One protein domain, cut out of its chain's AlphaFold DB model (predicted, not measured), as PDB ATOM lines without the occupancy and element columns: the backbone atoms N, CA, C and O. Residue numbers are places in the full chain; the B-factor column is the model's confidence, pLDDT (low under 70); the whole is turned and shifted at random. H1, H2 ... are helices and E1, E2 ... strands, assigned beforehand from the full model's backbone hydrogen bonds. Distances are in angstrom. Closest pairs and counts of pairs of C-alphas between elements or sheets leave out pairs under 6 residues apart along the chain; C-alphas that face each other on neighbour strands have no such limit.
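This is residues 3 to 89 of the 91 residues of the protein "DNA primase" of Paenibacillus sp. JC52 (UniProt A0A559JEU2). Picture a small, twisted sheet of four strands, E1, E4, E5 and E6, with one long helix, H2, running along E1 and E4 over one face, and no named helix on the opposite face. Past the first residues of H2 lie the short helix H1 and a small hairpin, E2 and E3, at one end of the longest axis; the short helix H3 lies off the sheet, in the stretch between E4 and E5. The printed part has 87 residues in the order E1 H1 E2 E3 H2 E4 H3 E5 E6, three helices and six strands, class mixed. The larger sheet has the order E1, E4, E5, E6 and is mixed; E2 and E3 make an antiparallel sheet of two. The whole is only just loose, close to compact, with a radius of gyration of the C-alphas of 14.8 A and spans of 45 by 31 by 24 A.

Start at E1, residues 9 to 14, an edge strand parallel to E4, residues 52 to 57, at 22 degrees; look for N 10 and O 52, 2.8 A apart. H1, residues 16 to 19, touches H2, residues 32 to 47, which meets it with residues 32 to 35 alone; the closest C-alphas are those of Phe 19 and Val 34, 6.4 A. The hairpin of E2, residues 20 to 22, and E3, residues 28 to 30, is antiparallel, with N 21 and O 29 at 2.8 A; E2 and H2 are near each other. H2 is on the larger sheet, over E1 and E4, at a height over the sheet of 10.8 A and along the strands, at 2 degrees to E4 on the local plane; the C-alphas of Leu 46 and Leu 53, the closest of H2 and E4, are 6.8 A apart. H3, residues 66 to 71, is not on this sheet and is apart from H2. E5, residues 77 to 79, is antiparallel to E4, with N 79 and O 55 at 2.8 A, and forms a hairpin with E6, residues 86 to 88, where N 78 and O 87 are 2.8 A apart. In H2 and H3 every O i to N i+4 pair is within hydrogen-bond range; H1 is too short for one.

Find C-alpha 9 at (50.122, 29.262, 116.328); E1 runs 16.2 A from there. H2 runs 22.5 A to C-alpha 47 at (39.980, 37.835, 115.701), and E4 runs 16.3 A. H1 measures 6.4 A, E2 and E3 6.9 A each, H3 8.7 A, E5 6.3 A, and E6 7.0 A, ending at C-alpha 88 at (57.659, 26.900, 130.722).

Look to Gly 6 and Asp 25 for the two C-alphas farthest apart, 47.0 A. The printed part has no cut, and no link is long. Confidence is under 70 at residue 16, residues 60 to 66 and residue 68.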
ATOM      1  N   LYS A   3      46.440  33.367 108.219       76.25
ATOM      2  CA  LYS A   3      45.495  32.293 107.864       76.25
ATOM      3  C   LYS A   3      45.720  31.732 106.454       76.25
ATOM      4  O   LYS A   3      45.619  30.527 106.254       76.25
ATOM      5  N   LYS A   4      46.066  32.588 105.480       83.75
ATOM      6  CA  LYS A   4      46.370  32.160 104.100       83.75
ATOM      7  C   LYS A   4      47.647  31.322 104.028       83.75
ATOM      8  O   LYS A   4      47.808  30.558 103.090       83.75
ATOM      9  N   TRP A   5      48.536  31.471 105.006       85.62
ATOM     10  CA  TRP A   5      49.773  30.701 105.130       85.62
ATOM     11  C   TRP A   5      49.592  29.432 105.975       85.62
ATOM     12  O   TRP A   5      50.563  28.739 106.251       85.62
ATOM     13  N   GLY A   6      48.364  29.121 106.409       87.38
ATOM     14  CA  GLY A   6      48.081  27.926 107.206       87.38
ATOM     15  C   GLY A   6      48.628  27.975 108.635       87.38
ATOM     16  O   GLY A   6      48.656  26.940 109.298       87.38
ATOM     17  N   VAL A   7      49.035  29.154 109.122       89.00
ATOM     18  CA  VAL A   7      49.562  29.341 110.481       89.00
ATOM     19  C   VAL A   7      48.516  28.906 111.508       89.00
ATOM     20  O   VAL A   7      47.360  29.319 111.434       89.00
ATOM     21  N   LYS A   8      48.936  28.067 112.461       89.81
ATOM     22  CA  LYS A   8      48.092  27.555 113.556       89.81
ATOM     23  C   LYS A   8      48.393  28.205 114.900       89.81
ATOM     24  O   LYS A   8      47.487  28.357 115.710       89.81
ATOM     25  N   LYS A   9      49.646  28.610 115.111       90.88
ATOM     26  CA  LYS A   9      50.122  29.262 116.328       90.88
ATOM     27  C   LYS A   9      51.023  30.434 115.956       90.88
ATOM     28  O   LYS A   9      51.898  30.294 115.104       90.88
ATOM     29  N   ALA A  10      50.783  31.576 116.578       91.12
ATOM     30  CA  ALA A  10      51.604  32.768 116.511       91.12
ATOM     31  C   ALA A  10      52.203  33.022 117.896       91.12
ATOM     32  O   ALA A  10      51.496  33.051 118.905       91.12
ATOM     33  N   VAL A  11      53.516  33.208 117.926       91.44
ATOM     34  CA  VAL A  11      54.268  33.503 119.141       91.44
ATOM     35  C   VAL A  11      54.797  34.923 119.022       91.44
ATOM     36  O   VAL A  11      55.467  35.245 118.042       91.44
ATOM     37  N   VAL A  12      54.518  35.763 120.016       90.31
ATOM     38  CA  VAL A  12      55.170  37.072 120.140       90.31
ATOM     39  C   VAL A  12      56.213  36.977 121.239       90.31
ATOM     40  O   VAL A  12      55.882  36.909 122.421       90.31
ATOM     41  N   ALA A  13      57.471  36.939 120.820       86.75
ATOM     42  CA  ALA A  13      58.625  37.035 121.697       86.75
ATOM     43  C   ALA A  13      59.010  38.508 121.849       86.75
ATOM     44  O   ALA A  13      59.117  39.225 120.852       86.75
ATOM     45  N   TYR A  14      59.199  38.964 123.082       79.88
ATOM     46  CA  TYR A  14      59.700  40.307 123.353       79.88
ATOM     47  C   TYR A  14      60.562  40.316 124.612       79.88
ATOM     48  O   TYR A  14      60.298  39.583 125.570       79.88
ATOM     49  N   ASP A  15      61.556  41.203 124.629       74.00
ATOM     50  CA  ASP A  15      62.290  41.518 125.847       74.00
ATOM     51  C   ASP A  15      61.401  42.341 126.781       74.00
ATOM     52  O   ASP A  15      60.643  43.223 126.368       74.00
ATOM     53  N   ALA A  16      61.448  42.045 128.076       68.81
ATOM     54  CA  ALA A  16      60.559  42.693 129.034       68.81
ATOM     55  C   ALA A  16      60.923  44.168 129.308       68.81
ATOM     56  O   ALA A  16      60.109  44.902 129.874       68.81
ATOM     57  N   ASP A  17      62.091  44.634 128.859       74.31
ATOM     58  CA  ASP A  17      62.448  46.053 128.832       74.31
ATOM     59  C   ASP A  17      61.918  46.796 127.591       74.31
ATOM     60  O   ASP A  17      61.927  48.026 127.591       74.31
ATOM     61  N   ALA A  18      61.333  46.106 126.600       75.62
ATOM     62  CA  ALA A  18      60.687  46.732 125.440       75.62
ATOM     63  C   ALA A  18      59.536  47.679 125.839       75.62
ATOM     64  O   ALA A  18      59.179  48.602 125.101       75.62
ATOM     65  N   PHE A  19      58.967  47.487 127.035       78.94
ATOM     66  CA  PHE A  19      57.950  48.369 127.611       78.94
ATOM     67  C   PHE A  19      58.522  49.507 128.453       78.94
ATOM     68  O   PHE A  19      57.755  50.186 129.137       78.94
ATOM     69  N   ILE A  20      59.833  49.724 128.439       81.56
ATOM     70  CA  ILE A  20      60.498  50.783 129.191       81.56
ATOM     71  C   ILE A  20      61.117  51.762 128.192       81.56
ATOM     72  O   ILE A  20      61.928  51.398 127.350       81.56
ATOM     73  N   THR A  21      60.740  53.030 128.301       81.62
ATOM     74  CA  THR A  21      61.417  54.154 127.649       81.62
ATOM     75  C   THR A  21      62.089  55.027 128.708       81.62
ATOM     76  O   THR A  21      61.860  54.850 129.906       81.62
ATOM     77  N   LYS A  22      62.946  55.955 128.286       83.31
ATOM     78  CA  LYS A  22      63.520  56.976 129.167       83.31
ATOM     79  C   LYS A  22      62.952  58.336 128.792       83.31
ATOM     80  O   LYS A  22      62.831  58.637 127.607       83.31
ATOM     81  N   ASP A  23      62.606  59.140 129.788       80.06
ATOM     82  CA  ASP A  23      62.263  60.540 129.551       80.06
ATOM     83  C   ASP A  23      63.510  61.417 129.369       80.06
ATOM     84  O   ASP A  23      64.646  60.934 129.344       80.06
ATOM     85  N   LYS A  24      63.287  62.726 129.209       74.31
ATOM     86  CA  LYS A  24      64.356  63.717 129.013       74.31
ATOM     87  C   LYS A  24      65.313  63.802 130.206       74.31
ATOM     88  O   LYS A  24      66.462  64.185 130.009       74.31
ATOM     89  N   ASP A  25      64.857  63.399 131.389       79.38
ATOM     90  CA  ASP A  25      65.622  63.382 132.636       79.38
ATOM     91  C   ASP A  25      66.236  61.993 132.917       79.38
ATOM     92  O   ASP A  25      66.867  61.767 133.950       79.38
ATOM     93  N   GLY A  26      66.079  61.044 131.986       78.00
ATOM     94  CA  GLY A  26      66.616  59.690 132.076       78.00
ATOM     95  C   GLY A  26      65.826  58.752 132.995       78.00
ATOM     96  O   GLY A  26      66.287  57.627 133.229       78.00
ATOM     97  N   GLN A  27      64.656  59.158 133.500       78.69
ATOM     98  CA  GLN A  27      63.809  58.298 134.326       78.69
ATOM     99  C   GLN A  27      63.103  57.248 133.468       78.69
ATOM    100  O   GLN A  27      62.683  57.504 132.338       78.69
ATOM    101  N   LYS A  28      62.972  56.035 134.017       80.81
ATOM    102  CA  LYS A  28      62.255  54.937 133.361       80.81
ATOM    103  C   LYS A  28      60.762  55.255 133.326       80.81
ATOM    104  O   LYS A  28      60.132  55.360 134.374       80.81
ATOM    105  N   GLN A  29      60.196  55.321 132.131       81.12
ATOM    106  CA  GLN A  29      58.762  55.454 131.897       81.12
ATOM    107  C   GLN A  29      58.242  54.260 131.099       81.12
ATOM    108  O   GLN A  29      59.001  53.556 130.434       81.12
ATOM    109  N   LYS A  30      56.932  54.013 131.157       80.88
ATOM    110  CA  LYS A  30      56.312  52.958 130.355       80.88
ATOM    111  C   LYS A  30      56.297  53.376 128.882       80.88
ATOM    112  O   LYS A  30      55.848  54.466 128.546       80.88
ATOM    113  N   ASN A  31      56.735  52.493 127.994       85.44
ATOM    114  CA  ASN A  31      56.602  52.668 126.553       85.44
ATOM    115  C   ASN A  31      55.163  52.331 126.126       85.44
ATOM    116  O   ASN A  31      54.853  51.214 125.702       85.44
ATOM    117  N   GLU A  32      54.258  53.293 126.310       85.50
ATOM    118  CA  GLU A  32      52.828  53.121 126.031       85.50
ATOM    119  C   GLU A  32      52.545  52.779 124.570       85.50
ATOM    120  O   GLU A  32      51.643  51.989 124.296       85.50
ATOM    121  N   GLN A  33      53.340  53.312 123.638       87.69
ATOM    122  CA  GLN A  33      53.169  53.045 122.213       87.69
ATOM    123  C   GLN A  33      53.444  51.576 121.881       87.69
ATOM    124  O   GLN A  33      52.638  50.944 121.201       87.69
ATOM    125  N   VAL A  34      54.545  51.010 122.386       85.75
ATOM    126  CA  VAL A  34      54.863  49.585 122.187       85.75
ATOM    127  C   VAL A  34      53.803  48.703 122.834       85.75
ATOM    128  O   VAL A  34      53.343  47.739 122.225       85.75
ATOM    129  N   PHE A  35      53.354  49.071 124.035       85.25
ATOM    130  CA  PHE A  35      52.277  48.353 124.702       85.25
ATOM    131  C   PHE A  35      50.980  48.373 123.879       85.25
ATOM    132  O   PHE A  35      50.364  47.329 123.682       85.25
ATOM    133  N   LYS A  36      50.587  49.536 123.350       89.38
ATOM    134  CA  LYS A  36      49.401  49.674 122.498       89.38
ATOM    135  C   LYS A  36      49.528  48.848 121.217       89.38
ATOM    136  O   LYS A  36      48.617  48.088 120.911       89.38
ATOM    137  N   ASN A  37      50.672  48.926 120.536       90.94
ATOM    138  CA  ASN A  37      50.937  48.147 119.326       90.94
ATOM    139  C   ASN A  37      50.816  46.639 119.584       90.94
ATOM    140  O   ASN A  37      50.209  45.931 118.786       90.94
ATOM    141  N   LEU A  38      51.342  46.149 120.714       89.12
ATOM    142  CA  LEU A  38      51.209  44.743 121.097       89.12
ATOM    143  C   LEU A  38      49.742  44.351 121.301       89.12
ATOM    144  O   LEU A  38      49.324  43.288 120.843       89.12
ATOM    145  N   ILE A  39      48.961  45.189 121.987       89.12
ATOM    146  CA  ILE A  39      47.537  44.930 122.228       89.12
ATOM    147  C   ILE A  39      46.752  44.913 120.918       89.12
ATOM    148  O   ILE A  39      45.952  44.001 120.710       89.12
ATOM    149  N   ASP A  40      46.980  45.885 120.041       91.00
ATOM    150  CA  ASP A  40      46.260  45.996 118.773       91.00
ATOM    151  C   ASP A  40      46.604  44.817 117.849       91.00
ATOM    152  O   ASP A  40      45.702  44.124 117.382       91.00
ATOM    153  N   PHE A  41      47.888  44.467 117.724       89.88
ATOM    154  CA  PHE A  41      48.322  43.268 117.000       89.88
ATOM    155  C   PHE A  41      47.726  41.979 117.582       89.88
ATOM    156  O   PHE A  41      47.287  41.088 116.852       89.88
ATOM    157  N   SER A  42      47.671  41.880 118.913       90.19
ATOM    158  CA  SER A  42      47.078  40.723 119.581       90.19
ATOM    159  C   SER A  42      45.601  40.586 119.235       90.19
ATOM    160  O   SER A  42      45.156  39.480 118.946       90.19
ATOM    161  N   LYS A  43      44.835  41.683 119.221       89.50
ATOM    162  CA  LYS A  43      43.416  41.653 118.836       89.50
ATOM    163  C   LYS A  43      43.231  41.136 117.413       89.50
ATOM    164  O   LYS A  43      42.440  40.221 117.227       89.50
ATOM    165  N   GLU A  44      44.016  41.624 116.454       89.44
ATOM    166  CA  GLU A  44      43.928  41.180 115.055       89.44
ATOM    167  C   GLU A  44      44.171  39.668 114.890       89.44
ATOM    168  O   GLU A  44      43.490  38.985 114.116       89.44
ATOM    169  N   ILE A  45      45.130  39.108 115.637       88.25
ATOM    170  CA  ILE A  45      45.369  37.658 115.630       88.25
ATOM    171  C   ILE A  45      44.233  36.920 116.332       88.25
ATOM    172  O   ILE A  45      43.776  35.892 115.843       88.25
ATOM    173  N   LEU A  46      43.763  37.426 117.469       84.88
ATOM    174  CA  LEU A  46      42.704  36.788 118.247       84.88
ATOM    175  C   LEU A  46      41.340  36.820 117.533       84.88
ATOM    176  O   LEU A  46      40.504  35.964 117.822       84.88
ATOM    177  N   GLU A  47      41.119  37.774 116.629       85.88
ATOM    178  CA  GLU A  47      39.980  37.835 115.701       85.88
ATOM    179  C   GLU A  47      40.155  36.893 114.497       85.88
ATOM    180  O   GLU A  47      39.185  36.528 113.831       85.88
ATOM    181  N   SER A  48      41.386  36.458 114.216       82.06
ATOM    182  CA  SER A  48      41.655  35.475 113.172       82.06
ATOM    183  C   SER A  48      41.279  34.073 113.651       82.06
ATOM    184  O   SER A  48      41.998  33.436 114.420       82.06
ATOM    185  N   ASP A  49      40.157  33.567 113.139       76.56
ATOM    186  CA  ASP A  49      39.663  32.226 113.455       76.56
ATOM    187  C   ASP A  49      40.734  31.140 113.270       76.56
ATOM    188  O   ASP A  49      41.281  30.959 112.172       76.56
ATOM    189  N   GLY A  50      40.974  30.382 114.343       82.31
ATOM    190  CA  GLY A  50      41.834  29.199 114.352       82.31
ATOM    191  C   GLY A  50      43.335  29.458 114.511       82.31
ATOM    192  O   GLY A  50      44.108  28.529 114.275       82.31
ATOM    193  N   ILE A  51      43.750  30.673 114.889       89.38
ATOM    194  CA  ILE A  51      45.145  30.970 115.246       89.38
ATOM    195  C   ILE A  51      45.268  31.103 116.765       89.38
ATOM    196  O   ILE A  51      44.660  31.973 117.390       89.38
ATOM    197  N   GLU A  52      46.082  30.243 117.366       90.25
ATOM    198  CA  GLU A  52      46.498  30.384 118.756       90.25
ATOM    199  C   GLU A  52      47.529  31.513 118.873       90.25
ATOM    200  O   GLU A  52      48.503  31.545 118.126       90.25
ATOM    201  N   LEU A  53      47.336  32.429 119.822       91.81
ATOM    202  CA  LEU A  53      48.309  33.467 120.152       91.81
ATOM    203  C   LEU A  53      48.886  33.198 121.536       91.81
ATOM    204  O   LEU A  53      48.127  33.035 122.492       91.81
ATOM    205  N   VAL A  54      50.210  33.240 121.648       92.94
ATOM    206  CA  VAL A  54      50.923  33.179 122.926       92.94
ATOM    207  C   VAL A  54      52.062  34.191 122.969       92.94
ATOM    208  O   VAL A  54      52.603  34.591 121.937       92.94
ATOM    209  N   PHE A  55      52.439  34.597 124.176       91.31
ATOM    210  CA  PHE A  55      53.601  35.446 124.413       91.31
ATOM    211  C   PHE A  55      54.733  34.629 125.002       91.31
ATOM    212  O   PHE A  55      54.510  33.860 125.933       91.31
ATOM    213  N   TRP A  56      55.938  34.812 124.482       90.00
ATOM    214  CA  TRP A  56      57.150  34.261 125.073       90.00
ATOM    215  C   TRP A  56      57.890  35.376 125.789       90.00
ATOM    216  O   TRP A  56      58.283  36.370 125.179       90.00
ATOM    217  N   ILE A  57      58.018  35.212 127.103       83.88
ATOM    218  CA  ILE A  57      58.589  36.214 127.993       83.88
ATOM    219  C   ILE A  57      59.771  35.581 128.716       83.88
ATOM    220  O   ILE A  57      59.610  34.591 129.434       83.88
ATOM    221  N   TRP A  58      60.948  36.177 128.552       78.62
ATOM    222  CA  TRP A  58      62.126  35.835 129.342       78.62
ATOM    223  C   TRP A  58      62.149  36.634 130.638       78.62
ATOM    224  O   TRP A  58      61.642  37.757 130.719       78.62
ATOM    225  N   ASN A  59      62.723  36.043 131.683       70.25
ATOM    226  CA  ASN A  59      62.909  36.759 132.931       70.25
ATOM    227  C   ASN A  59      63.987  37.833 132.733       70.25
ATOM    228  O   ASN A  59      65.085  37.537 132.275       70.25
ATOM    229  N   ILE A  60      63.700  39.071 133.143       64.75
ATOM    230  CA  ILE A  60      64.668  40.186 133.136       64.75
ATOM    231  C   ILE A  60      65.953  39.842 133.899       64.75
ATOM    232  O   ILE A  60      67.013  40.385 133.602       64.75
ATOM    233  N   ALA A  61      65.873  38.946 134.884       67.44
ATOM    234  CA  ALA A  61      67.036  38.500 135.641       67.44
ATOM    235  C   ALA A  61      67.990  37.588 134.841       67.44
ATOM    236  O   ALA A  61      69.106  37.350 135.298       67.44
ATOM    237  N   ASP A  62      67.571  37.063 133.684       64.69
ATOM    238  CA  ASP A  62      68.296  36.009 132.973       64.69
ATOM    239  C   ASP A  62      69.343  36.502 131.962       64.69
ATOM    240  O   ASP A  62      70.181  35.692 131.563       64.69
ATOM    241  N   GLY A  63      69.363  37.786 131.585       57.78
ATOM    242  CA  GLY A  63      70.341  38.330 130.634       57.78
ATOM    243  C   GLY A  63      69.968  39.708 130.081       57.78
ATOM    244  O   GLY A  63      68.896  40.229 130.374       57.78
ATOM    245  N   LYS A  64      70.876  40.317 129.301       62.25
ATOM    246  CA  LYS A  64      70.701  41.661 128.710       62.25
ATOM    247  C   LYS A  64      70.046  41.664 127.322       62.25
ATOM    248  O   LYS A  64      69.721  42.746 126.847       62.25
ATOM    249  N   GLY A  65      69.838  40.506 126.701       64.12
ATOM    250  CA  GLY A  65      69.132  40.401 125.427       64.12
ATOM    251  C   GLY A  65      68.686  38.976 125.123       64.12
ATOM    252  O   GLY A  65      69.292  38.015 125.600       64.12
ATOM    253  N   LEU A  66      67.631  38.856 124.318       67.38
ATOM    254  CA  LEU A  66      67.038  37.594 123.871       67.38
ATOM    255  C   LEU A  66      68.072  36.563 123.381       67.38
ATOM    256  O   LEU A  66      68.005  35.388 123.750       67.38
ATOM    257  N   ASP A  67      69.049  37.012 122.591       70.00
ATOM    258  CA  ASP A  67      70.081  36.152 122.004       70.00
ATOM    259  C   ASP A  67      70.985  35.518 123.074       70.00
ATOM    260  O   ASP A  67      71.267  34.320 123.016       70.00
ATOM    261  N   ASP A  68      71.382  36.285 124.097       68.19
ATOM    262  CA  ASP A  68      72.209  35.788 125.205       68.19
ATOM    263  C   ASP A  68      71.476  34.695 125.995       68.19
ATOM    264  O   ASP A  68      72.068  33.694 126.406       68.19
ATOM    265  N   VAL A  69      70.168  34.875 126.195       70.88
ATOM    266  CA  VAL A  69      69.346  33.949 126.978       70.88
ATOM    267  C   VAL A  69      69.112  32.641 126.215       70.88
ATOM    268  O   VAL A  69      69.201  31.558 126.803       70.88
ATOM    269  N   LEU A  70      68.906  32.729 124.897       71.44
ATOM    270  CA  LEU A  70      68.801  31.567 124.014       71.44
ATOM    271  C   LEU A  70      70.120  30.787 123.929       71.44
ATOM    272  O   LEU A  70      70.108  29.563 124.061       71.44
ATOM    273  N   MET A  71      71.260  31.474 123.783       73.12
ATOM    274  CA  MET A  71      72.584  30.832 123.792       73.12
ATOM    275  C   MET A  71      72.906  30.165 125.138       73.12
ATOM    276  O   MET A  71      73.602  29.151 125.173       73.12
ATOM    277  N   GLY A  72      72.368  30.693 126.242       73.81
ATOM    278  CA  GLY A  72      72.468  30.103 127.579       73.81
ATOM    279  C   GLY A  72      71.540  28.908 127.833       73.81
ATOM    280  O   GLY A  72      71.525  28.390 128.950       73.81
ATOM    281  N   GLY A  73      70.745  28.481 126.843       74.19
ATOM    282  CA  GLY A  73      69.817  27.351 126.966       74.19
ATOM    283  C   GLY A  73      68.603  27.628 127.858       74.19
ATOM    284  O   GLY A  73      67.923  26.693 128.281       74.19
ATOM    285  N   LYS A  74      68.320  28.897 128.172       78.88
ATOM    286  CA  LYS A  74      67.172  29.284 128.995       78.88
ATOM    287  C   LYS A  74      65.948  29.522 128.115       78.88
ATOM    288  O   LYS A  74      65.911  30.419 127.273       78.88
ATOM    289  N   LEU A  75      64.923  28.709 128.341       82.25
ATOM    290  CA  LEU A  75      63.661  28.789 127.618       82.25
ATOM    291  C   LEU A  75      62.729  29.845 128.239       82.25
ATOM    292  O   LEU A  75      62.770  30.059 129.453       82.25
ATOM    293  N   PRO A  76      61.888  30.512 127.429       83.62
ATOM    294  CA  PRO A  76      60.945  31.501 127.930       83.62
ATOM    295  C   PRO A  76      59.789  30.859 128.699       83.62
ATOM    296  O   PRO A  76      59.503  29.664 128.596       83.62
ATOM    297  N   MET A  77      59.048  31.707 129.408       87.44
ATOM    298  CA  MET A  77      57.692  31.388 129.835       87.44
ATOM    299  C   MET A  77      56.722  31.701 128.700       87.44
ATOM    300  O   MET A  77      56.662  32.832 128.216       87.44
ATOM    301  N   GLU A  78      55.924  30.714 128.318       90.62
ATOM    302  CA  GLU A  78      54.784  30.904 127.438       90.62
ATOM    303  C   GLU A  78      53.584  31.395 128.248       90.62
ATOM    304  O   GLU A  78      53.203  30.799 129.259       90.62
ATOM    305  N   VAL A  79      52.979  32.493 127.803       90.69
ATOM    306  CA  VAL A  79      51.804  33.101 128.421       90.69
ATOM    307  C   VAL A  79      50.672  33.154 127.411       90.69
ATOM    308  O   VAL A  79      50.785  33.788 126.363       90.69
ATOM    309  N   ASN A  80      49.544  32.538 127.750       88.75
ATOM    310  CA  ASN A  80      48.328  32.672 126.961       88.75
ATOM    311  C   ASN A  80      47.604  33.973 127.364       88.75
ATOM    312  O   ASN A  80      47.183  34.103 128.517       88.75
ATOM    313  N   PRO A  81      47.420  34.946 126.454       85.25
ATOM    314  CA  PRO A  81      46.816  36.232 126.793       85.25
ATOM    315  C   PRO A  81      45.325  36.141 127.143       85.25
ATOM    316  O   PRO A  81      44.824  37.015 127.849       85.25
ATOM    317  N   ARG A  82      44.607  35.100 126.689       83.25
ATOM    318  CA  ARG A  82      43.182  34.904 127.011       83.25
ATOM    319  C   ARG A  82      43.000  34.280 128.390       83.25
ATOM    320  O   ARG A  82      42.220  34.782 129.194       83.25
ATOM    321  N   THR A  83      43.710  33.186 128.665       86.38
ATOM    322  CA  THR A  83      43.539  32.412 129.908       86.38
ATOM    323  C   THR A  83      44.465  32.869 131.030       86.38
ATOM    324  O   THR A  83      44.267  32.489 132.180       86.38
ATOM    325  N   LYS A  84      45.483  33.678 130.711       86.19
ATOM    326  CA  LYS A  84      46.583  34.083 131.603       86.19
ATOM    327  C   LYS A  84      47.432  32.914 132.112       86.19
ATOM    328  O   LYS A  84      48.257  33.112 133.006       86.19
ATOM    329  N   THR A  85      47.255  31.719 131.548       90.00
ATOM    330  CA  THR A  85      48.053  30.536 131.878       90.00
ATOM    331  C   THR A  85      49.512  30.800 131.538       90.00
ATOM    332  O   THR A  85      49.804  31.395 130.500       90.00
ATOM    333  N   ARG A  86      50.412  30.359 132.420       89.94
ATOM    334  CA  ARG A  86      51.859  30.476 132.249       89.94
ATOM    335  C   ARG A  86      52.475  29.092 132.327       89.94
ATOM    336  O   ARG A  86      52.290  28.418 133.338       89.94
ATOM    337  N   VAL A  87      53.196  28.687 131.293       90.06
ATOM    338  CA  VAL A  87      53.899  27.400 131.246       90.06
ATOM    339  C   VAL A  87      55.329  27.613 130.759       90.06
ATOM    340  O   VAL A  87      55.541  28.450 129.882       90.06
ATOM    341  N   PRO A  88      56.330  26.915 131.317       86.88
ATOM    342  CA  PRO A  88      57.659  26.900 130.722       86.88
ATOM    343  C   PRO A  88      57.578  26.349 129.297       86.88
ATOM    344  O   PRO A  88      56.894  25.347 129.064       86.88
ATOM    345  N   VAL A  89      58.267  26.981 128.350       85.62
ATOM    346  CA  VAL A  89      58.435  26.387 127.021       85.62
ATOM    347  C   VAL A  89      59.267  25.115 127.154       85.62
ATOM    348  O   VAL A  89      60.248  25.074 127.893       85.62
TER     349      VAL A  89